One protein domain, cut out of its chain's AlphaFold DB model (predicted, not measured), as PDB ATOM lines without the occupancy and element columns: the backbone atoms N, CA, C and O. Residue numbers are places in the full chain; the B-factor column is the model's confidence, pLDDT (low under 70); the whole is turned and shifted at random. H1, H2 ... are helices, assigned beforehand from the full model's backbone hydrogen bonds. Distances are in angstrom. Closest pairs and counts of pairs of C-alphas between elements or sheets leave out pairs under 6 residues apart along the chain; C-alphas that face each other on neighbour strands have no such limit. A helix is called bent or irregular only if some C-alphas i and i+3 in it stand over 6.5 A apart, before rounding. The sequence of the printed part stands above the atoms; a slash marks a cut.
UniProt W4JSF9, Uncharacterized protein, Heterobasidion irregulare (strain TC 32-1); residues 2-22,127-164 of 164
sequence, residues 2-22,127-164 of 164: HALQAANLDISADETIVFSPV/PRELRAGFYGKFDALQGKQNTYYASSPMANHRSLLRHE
ATOM      1  N   HIS A   2     141.873 203.146 243.873       52.41
ATOM      2  CA  HIS A   2     140.877 202.102 244.167       52.41
ATOM      3  C   HIS A   2     139.862 202.467 245.265       52.41
ATOM      4  O   HIS A   2     138.673 202.268 245.056       52.41
ATOM      5  N   ALA A   3     140.284 203.079 246.378       54.69
ATOM      6  CA  ALA A   3     139.372 203.431 247.472       54.69
ATOM      7  C   ALA A   3     138.350 204.538 247.123       54.69
ATOM      8  O   ALA A   3     137.189 204.441 247.511       54.69
ATOM      9  N   LEU A   4     138.751 205.574 246.370       57.31
ATOM     10  CA  LEU A   4     137.855 206.681 245.992       57.31
ATOM     11  C   LEU A   4     136.869 206.266 244.890       57.31
ATOM     12  O   LEU A   4     135.688 206.591 244.966       57.31
ATOM     13  N   GLN A   5     137.333 205.487 243.908       56.28
ATOM     14  CA  GLN A   5     136.473 204.940 242.853       56.28
ATOM     15  C   GLN A   5     135.481 203.906 243.406       56.28
ATOM     16  O   GLN A   5     134.311 203.923 243.033       56.28
ATOM     17  N   ALA A   6     135.908 203.056 244.347       59.31
ATOM     18  CA  ALA A   6     135.023 202.099 245.017       59.31
ATOM     19  C   ALA A   6     133.918 202.775 245.850       59.31
ATOM     20  O   ALA A   6     132.886 202.163 246.114       59.31
ATOM     21  N   ALA A   7     134.111 204.036 246.248       64.62
ATOM     22  CA  ALA A   7     133.119 204.821 246.976       64.62
ATOM     23  C   ALA A   7     132.088 205.518 246.064       64.62
ATOM     24  O   ALA A   7     131.222 206.223 246.579       64.62
ATOM     25  N   ASN A   8     132.167 205.328 244.738       67.69
ATOM     26  CA  ASN A   8     131.306 205.980 243.743       67.69
ATOM     27  C   ASN A   8     131.278 207.517 243.887       67.69
ATOM     28  O   ASN A   8     130.243 208.157 243.702       67.69
ATOM     29  N   LEU A   9     132.416 208.097 244.280       71.50
ATOM     30  CA  LEU A   9     132.598 209.540 244.372       71.50
ATOM     31  C   LEU A   9     132.932 210.095 242.987       71.50
ATOM     32  O   LEU A   9     133.715 209.493 242.252       71.50
ATOM     33  N   ASP A  10     132.356 211.247 242.650       80.88
ATOM     34  CA  ASP A  10     132.803 212.026 241.497       80.88
ATOM     35  C   ASP A  10     134.158 212.650 241.842       80.88
ATOM     36  O   ASP A  10     134.251 213.452 242.772       80.88
ATOM     37  N   ILE A  11     135.214 212.202 241.163       82.62
ATOM     38  CA  ILE A  11     136.589 212.618 241.450       82.62
ATOM     39  C   ILE A  11     136.955 213.746 240.495       82.62
ATOM     40  O   ILE A  11     136.980 213.561 239.275       82.62
ATOM     41  N   SER A  12     137.309 214.906 241.045       89.31
ATOM     42  CA  SER A  12     137.716 216.045 240.224       89.31
ATOM     43  C   SER A  12     139.067 215.813 239.525       89.31
ATOM     44  O   SER A  12     139.865 214.941 239.888       89.31
ATOM     45  N   ALA A  13     139.365 216.620 238.505       92.44
ATOM     46  CA  ALA A  13     140.663 216.565 237.829       92.44
ATOM     47  C   ALA A  13     141.826 216.875 238.793       92.44
ATOM     48  O   ALA A  13     142.854 216.198 238.750       92.44
ATOM     49  N   ASP A  14     141.644 217.842 239.697       92.56
ATOM     50  CA  ASP A  14     142.641 218.196 240.713       92.56
ATOM     51  C   ASP A  14     142.888 217.027 241.678       92.56
ATOM     52  O   ASP A  14     144.036 216.682 241.960       92.56
ATOM     53  N   GLU A  15     141.825 216.364 242.138       90.88
ATOM     54  CA  GLU A  15     141.922 215.171 242.989       90.88
ATOM     55  C   GLU A  15     142.613 214.018 242.265       90.88
ATOM     56  O   GLU A  15     143.466 213.342 242.835       90.88
ATOM     57  N   THR A  16     142.306 213.817 240.985       91.00
ATOM     58  CA  THR A  16     142.976 212.809 240.156       91.00
ATOM     59  C   THR A  16     144.475 213.083 240.069       91.00
ATOM     60  O   THR A  16     145.286 212.167 240.239       91.00
ATOM     61  N   ILE A  17     144.869 214.339 239.849       94.19
ATOM     62  CA  ILE A  17     146.278 214.744 239.808       94.19
ATOM     63  C   ILE A  17     146.949 214.471 241.151       94.19
ATOM     64  O   ILE A  17     148.034 213.901 241.169       94.19
ATOM     65  N   VAL A  18     146.319 214.852 242.262       93.25
ATOM     66  CA  VAL A  18     146.893 214.727 243.607       93.25
ATOM     67  C   VAL A  18     146.977 213.268 244.058       93.25
ATOM     68  O   VAL A  18     148.016 212.860 244.561       93.25
ATOM     69  N   PHE A  19     145.940 212.456 243.852       91.12
ATOM     70  CA  PHE A  19     145.865 211.101 244.412       91.12
ATOM     71  C   PHE A  19     146.403 209.993 243.502       91.12
ATOM     72  O   PHE A  19     146.627 208.879 243.976       91.12
ATOM     73  N   SER A  20     146.595 210.237 242.203       91.12
ATOM     74  CA  SER A  20     147.099 209.202 241.285       91.12
ATOM     75  C   SER A  20     148.551 208.759 241.515       91.12
ATOM     76  O   SER A  20     148.801 207.561 241.374       91.12
ATOM     77  N   PRO A  21     149.513 209.626 241.892       94.12
ATOM     78  CA  PRO A  21     150.907 209.223 242.029       94.12
ATOM     79  C   PRO A  21     151.253 208.786 243.449       94.12
ATOM     80  O   PRO A  21     152.415 208.579 243.768       94.12
ATOM     81  N   VAL A  22     150.265 208.624 244.315       91.69
ATOM     82  CA  VAL A  22     150.428 207.878 245.555       91.69
ATOM     83  C   VAL A  22     150.955 206.478 245.254       91.69
ATOM     84  O   VAL A  22     150.470 205.816 244.329       91.69
ATOM     85  N   PRO A 127     159.699 210.482 246.027       96.88
ATOM     86  CA  PRO A 127     160.562 211.655 246.185       96.88
ATOM     87  C   PRO A 127     160.413 212.718 245.088       96.88
ATOM     88  O   PRO A 127     160.674 213.898 245.327       96.88
ATOM     89  N   ARG A 128     160.021 212.321 243.871       97.69
ATOM     90  CA  ARG A 128     159.769 213.247 242.760       97.69
ATOM     91  C   ARG A 128     158.568 214.147 243.061       97.69
ATOM     92  O   ARG A 128     158.677 215.361 242.910       97.69
ATOM     93  N   GLU A 129     157.458 213.573 243.492       97.06
ATOM     94  CA  GLU A 129     156.210 214.259 243.814       97.06
ATOM     95  C   GLU A 129     156.368 215.121 245.068       97.06
ATOM     96  O   GLU A 129     155.903 216.262 245.097       97.06
ATOM     97  N   LEU A 130     157.123 214.637 246.060       95.19
ATOM     98  CA  LEU A 130     157.509 215.445 247.220       95.19
ATOM     99  C   LEU A 130     158.224 216.734 246.786       95.19
ATOM    100  O   LEU A 130     157.814 217.826 247.176       95.19
ATOM    101  N   ARG A 131     159.236 216.629 245.913       98.00
ATOM    102  CA  ARG A 131     159.944 217.799 245.357       98.00
ATOM    103  C   ARG A 131     159.052 218.685 244.489       98.00
ATOM    104  O   ARG A 131     159.264 219.889 244.436       98.00
ATOM    105  N   ALA A 132     158.056 218.105 243.825       97.56
ATOM    106  CA  ALA A 132     157.081 218.833 243.018       97.56
ATOM    107  C   ALA A 132     155.944 219.471 243.848       97.56
ATOM    108  O   ALA A 132     154.965 219.952 243.269       97.56
ATOM    109  N   GLY A 133     156.050 219.474 245.182       96.62
ATOM    110  CA  GLY A 133     155.131 220.184 246.072       96.62
ATOM    111  C   GLY A 133     153.749 219.541 246.183       96.62
ATOM    112  O   GLY A 133     152.765 220.248 246.393       96.62
ATOM    113  N   PHE A 134     153.642 218.217 246.030       95.19
ATOM    114  CA  PHE A 134     152.343 217.531 246.033       95.19
ATOM    115  C   PHE A 134     151.553 217.681 247.338       95.19
ATOM    116  O   PHE A 134     150.329 217.728 247.277       95.19
ATOM    117  N   TYR A 135     152.209 217.858 248.489       93.06
ATOM    118  CA  TYR A 135     151.501 218.206 249.726       93.06
ATOM    119  C   TYR A 135     150.819 219.576 249.648       93.06
ATOM    120  O   TYR A 135     149.665 219.690 250.036       93.06
ATOM    121  N   GLY A 136     151.449 220.582 249.033       95.06
ATOM    122  CA  GLY A 136     150.794 221.874 248.808       95.06
ATOM    123  C   GLY A 136     149.592 221.772 247.863       95.06
ATOM    124  O   GLY A 136     148.590 222.458 248.046       95.06
ATOM    125  N   LYS A 137     149.652 220.871 246.871       95.25
ATOM    126  CA  LYS A 137     148.504 220.579 245.996       95.25
ATOM    127  C   LYS A 137     147.381 219.860 246.746       95.25
ATOM    128  O   LYS A 137     146.221 220.174 246.517       95.25
ATOM    129  N   PHE A 138     147.728 218.924 247.627       92.62
ATOM    130  CA  PHE A 138     146.780 218.238 248.503       92.62
ATOM    131  C   PHE A 138     146.090 219.214 249.463       92.62
ATOM    132  O   PHE A 138     144.866 219.204 249.558       92.62
ATOM    133  N   ASP A 139     146.837 220.117 250.096       93.44
ATOM    134  CA  ASP A 139     146.276 221.126 251.001       93.44
ATOM    135  C   ASP A 139     145.319 222.079 250.273       93.44
ATOM    136  O   ASP A 139     144.285 222.464 250.815       93.44
ATOM    137  N   ALA A 140     145.598 222.394 249.006       95.31
ATOM    138  CA  ALA A 140     144.708 223.198 248.171       95.31
ATOM    139  C   ALA A 140     143.368 222.512 247.833       95.31
ATOM    140  O   ALA A 140     142.481 223.167 247.277       95.31
ATOM    141  N   LEU A 141     143.203 221.215 248.126       92.12
ATOM    142  CA  LEU A 141     141.920 220.516 247.999       92.12
ATOM    143  C   LEU A 141     141.012 220.699 249.219       92.12
ATOM    144  O   LEU A 141     139.811 220.465 249.113       92.12
ATOM    145  N   GLN A 142     141.552 221.102 250.369       92.56
ATOM    146  CA  GLN A 142     140.785 221.169 251.610       92.56
ATOM    147  C   GLN A 142     139.623 222.164 251.493       92.56
ATOM    148  O   GLN A 142     139.805 223.320 251.113       92.56
ATOM    149  N   GLY A 143     138.413 221.702 251.806       90.00
ATOM    150  CA  GLY A 143     137.180 222.485 251.727       90.00
ATOM    151  C   GLY A 143     136.615 222.652 250.313       90.00
ATOM    152  O   GLY A 143     135.497 223.157 250.172       90.00
ATOM    153  N   LYS A 144     137.312 222.204 249.255       90.12
ATOM    154  CA  LYS A 144     136.731 222.193 247.904       90.12
ATOM    155  C   LYS A 144     135.539 221.242 247.883       90.12
ATOM    156  O   LYS A 144     135.611 220.129 248.391       90.12
ATOM    157  N   GLN A 145     134.427 221.699 247.307       87.31
ATOM    158  CA  GLN A 145     133.178 220.930 247.231       87.31
ATOM    159  C   GLN A 145     132.715 220.385 248.599       87.31
ATOM    160  O   GLN A 145     132.222 219.263 248.693       87.31
ATOM    161  N   ASN A 146     132.922 221.158 249.674       87.12
ATOM    162  CA  ASN A 146     132.613 220.755 251.051       87.12
ATOM    163  C   ASN A 146     133.291 219.435 251.475       87.12
ATOM    164  O   ASN A 146     132.777 218.716 252.331       87.12
ATOM    165  N   THR A 147     134.438 219.108 250.874       84.38
ATOM    166  CA  THR A 147     135.205 217.895 251.163       84.38
ATOM    167  C   THR A 147     136.490 218.251 251.897       84.38
ATOM    168  O   THR A 147     137.217 219.165 251.510       84.38
ATOM    169  N   TYR A 148     136.775 217.514 252.965       87.25
ATOM    170  CA  TYR A 148     137.996 217.647 253.752       87.25
ATOM    171  C   TYR A 148     138.688 216.290 253.809       87.25
ATOM    172  O   TYR A 148     138.055 215.278 254.113       87.25
ATOM    173  N   TYR A 149     139.984 216.268 253.517       84.50
ATOM    174  CA  TYR A 149     140.783 215.046 253.509       84.50
ATOM    175  C   TYR A 149     141.609 214.994 254.790       84.50
ATOM    176  O   TYR A 149     142.458 215.853 255.017       84.50
ATOM    177  N   ALA A 150     141.352 213.991 255.627       76.25
ATOM    178  CA  ALA A 150     142.039 213.782 256.899       76.25
ATOM    179  C   ALA A 150     142.810 212.453 256.902       76.25
ATOM    180  O   ALA A 150     142.500 211.569 256.105       76.25
ATOM    181  N   SER A 151     143.748 212.318 257.856       66.69
ATOM    182  CA  SER A 151     144.759 211.251 258.033       66.69
ATOM    183  C   SER A 151     146.028 211.411 257.172       66.69
ATOM    184  O   SER A 151     146.111 212.352 256.383       66.69
ATOM    185  N   SER A 152     147.042 210.531 257.338       55.81
ATOM    186  CA  SER A 152     148.090 210.351 256.301       55.81
ATOM    187  C   SER A 152     147.377 210.341 254.950       55.81
ATOM    188  O   SER A 152     146.282 209.785 254.945       55.81
ATOM    189  N   PRO A 153     147.885 210.929 253.849       48.84
ATOM    190  CA  PRO A 153     147.049 211.283 252.698       48.84
ATOM    191  C   PRO A 153     146.128 210.163 252.170       48.84
ATOM    192  O   PRO A 153     145.161 210.486 251.490       48.84
ATOM    193  N   MET A 154     146.361 208.887 252.542       49.78
ATOM    194  CA  MET A 154     145.360 207.812 252.551       49.78
ATOM    195  C   MET A 154     145.409 206.843 253.767       49.78
ATOM    196  O   MET A 154     145.818 205.689 253.613       49.78
ATOM    197  N   ALA A 155     144.960 207.209 254.974       38.81
ATOM    198  CA  ALA A 155     144.576 206.168 255.937       38.81
ATOM    199  C   ALA A 155     143.202 205.609 255.551       38.81
ATOM    200  O   ALA A 155     142.227 206.339 255.385       38.81
ATOM    201  N   ASN A 156     143.135 204.288 255.421       38.97
ATOM    202  CA  ASN A 156     141.966 203.513 255.012       38.97
ATOM    203  C   ASN A 156     140.871 203.453 256.105       38.97
ATOM    204  O   ASN A 156     140.242 202.419 256.323       38.97
ATOM    205  N   HIS A 157     140.655 204.546 256.845       34.19
ATOM    206  CA  HIS A 157     139.631 204.621 257.879       34.19
ATOM    207  C   HIS A 157     138.728 205.833 257.675       34.19
ATOM    208  O   HIS A 157     139.138 206.988 257.749       34.19
ATOM    209  N   ARG A 158     137.468 205.515 257.370       40.97
ATOM    210  CA  ARG A 158     136.375 206.441 257.102       40.97
ATOM    211  C   ARG A 158     136.179 207.412 258.270       40.97
ATOM    212  O   ARG A 158     135.664 207.020 259.311       40.97
ATOM    213  N   SER A 159     136.433 208.695 258.043       34.78
ATOM    214  CA  SER A 159     135.608 209.749 258.638       34.78
ATOM    215  C   SER A 159     135.471 210.915 257.659       34.78
ATOM    216  O   SER A 159     136.232 211.878 257.700       34.78
ATOM    217  N   LEU A 160     134.501 210.819 256.752       44.38
ATOM    218  CA  LEU A 160     133.965 211.991 256.063       44.38
ATOM    219  C   LEU A 160     132.662 212.357 256.773       44.38
ATOM    220  O   LEU A 160     131.649 211.682 256.608       44.38
ATOM    221  N   LEU A 161     132.712 213.397 257.603       34.00
ATOM    222  CA  LEU A 161     131.519 214.072 258.102       34.00
ATOM    223  C   LEU A 161     130.979 214.935 256.954       34.00
ATOM    224  O   LEU A 161     131.501 216.017 256.699       34.00
ATOM    225  N   ARG A 162     129.968 214.444 256.229       37.16
ATOM    226  CA  ARG A 162     129.116 215.312 255.406       37.16
ATOM    227  C   ARG A 162     128.054 215.903 256.323       37.16
ATOM    228  O   ARG A 162     127.211 215.169 256.829       37.16
ATOM    229  N   HIS A 163     128.115 217.210 256.537       31.88
ATOM    230  CA  HIS A 163     126.947 217.960 256.973       31.88
ATOM    231  C   HIS A 163     126.195 218.387 255.712       31.88
ATOM    232  O   HIS A 163     126.749 219.112 254.884       31.88
ATOM    233  N   GLU A 164     124.994 217.831 255.544       42.00
ATOM    234  CA  GLU A 164     123.959 218.355 254.644       42.00
ATOM    235  C   GLU A 164     123.424 219.697 255.156       42.00
ATOM    236  O   GLU A 164     123.384 219.882 256.398       42.00
TER     237      GLU A 164
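This is residues 2 to 22 and 127 to 164 of the 164 residues of an uncharacterized protein of Heterobasidion irregulare (strain TC 32-1) (UniProt W4JSF9). With little regular structure, this elongated domain has two short helices, H2 and H4, touching steeply, H3 at one end, and residues 140 to 164, with no named element, winding to the other end. Within and after H1, residues 5 to 10 stick out. The printed part has 59 residues with four named helices, H1 to H4 in order, and no named strand; the class is all helix, with 23 residues in named elements. It is compact, with a radius of gyration of the C-alphas of 11.8 A, and spans 37 by 22 by 21 A.

Find C-alpha 13 at (140.663, 216.565, 237.829); from there H2 runs 10.0 A to residue 19. H4, residues 134 to 139, covers 8.6 A and ends at (146.276, 221.126, 251.001). H3 is residues 127 to 131, 6.2 A, and H1 residues 2 to 6, 5.9 A.

Look at the C-alphas of Val 18 and Phe 138, 6.0 A apart: there H2 and H4 touch, at a steep tilt of 66 degrees, opposite ways. H3 and H4 meet only through their tight link. H1 is apart from H2, H3 and H4. In H1, H2, H3 and H4 every O i to N i+4 pair is within hydrogen-bond range.

Residues 23 to 126 are not printed; C-alphas 22 and 127 are 10.8 A apart. Look for pLDDT under 70 at residues 2 to 8 and 151 to 164.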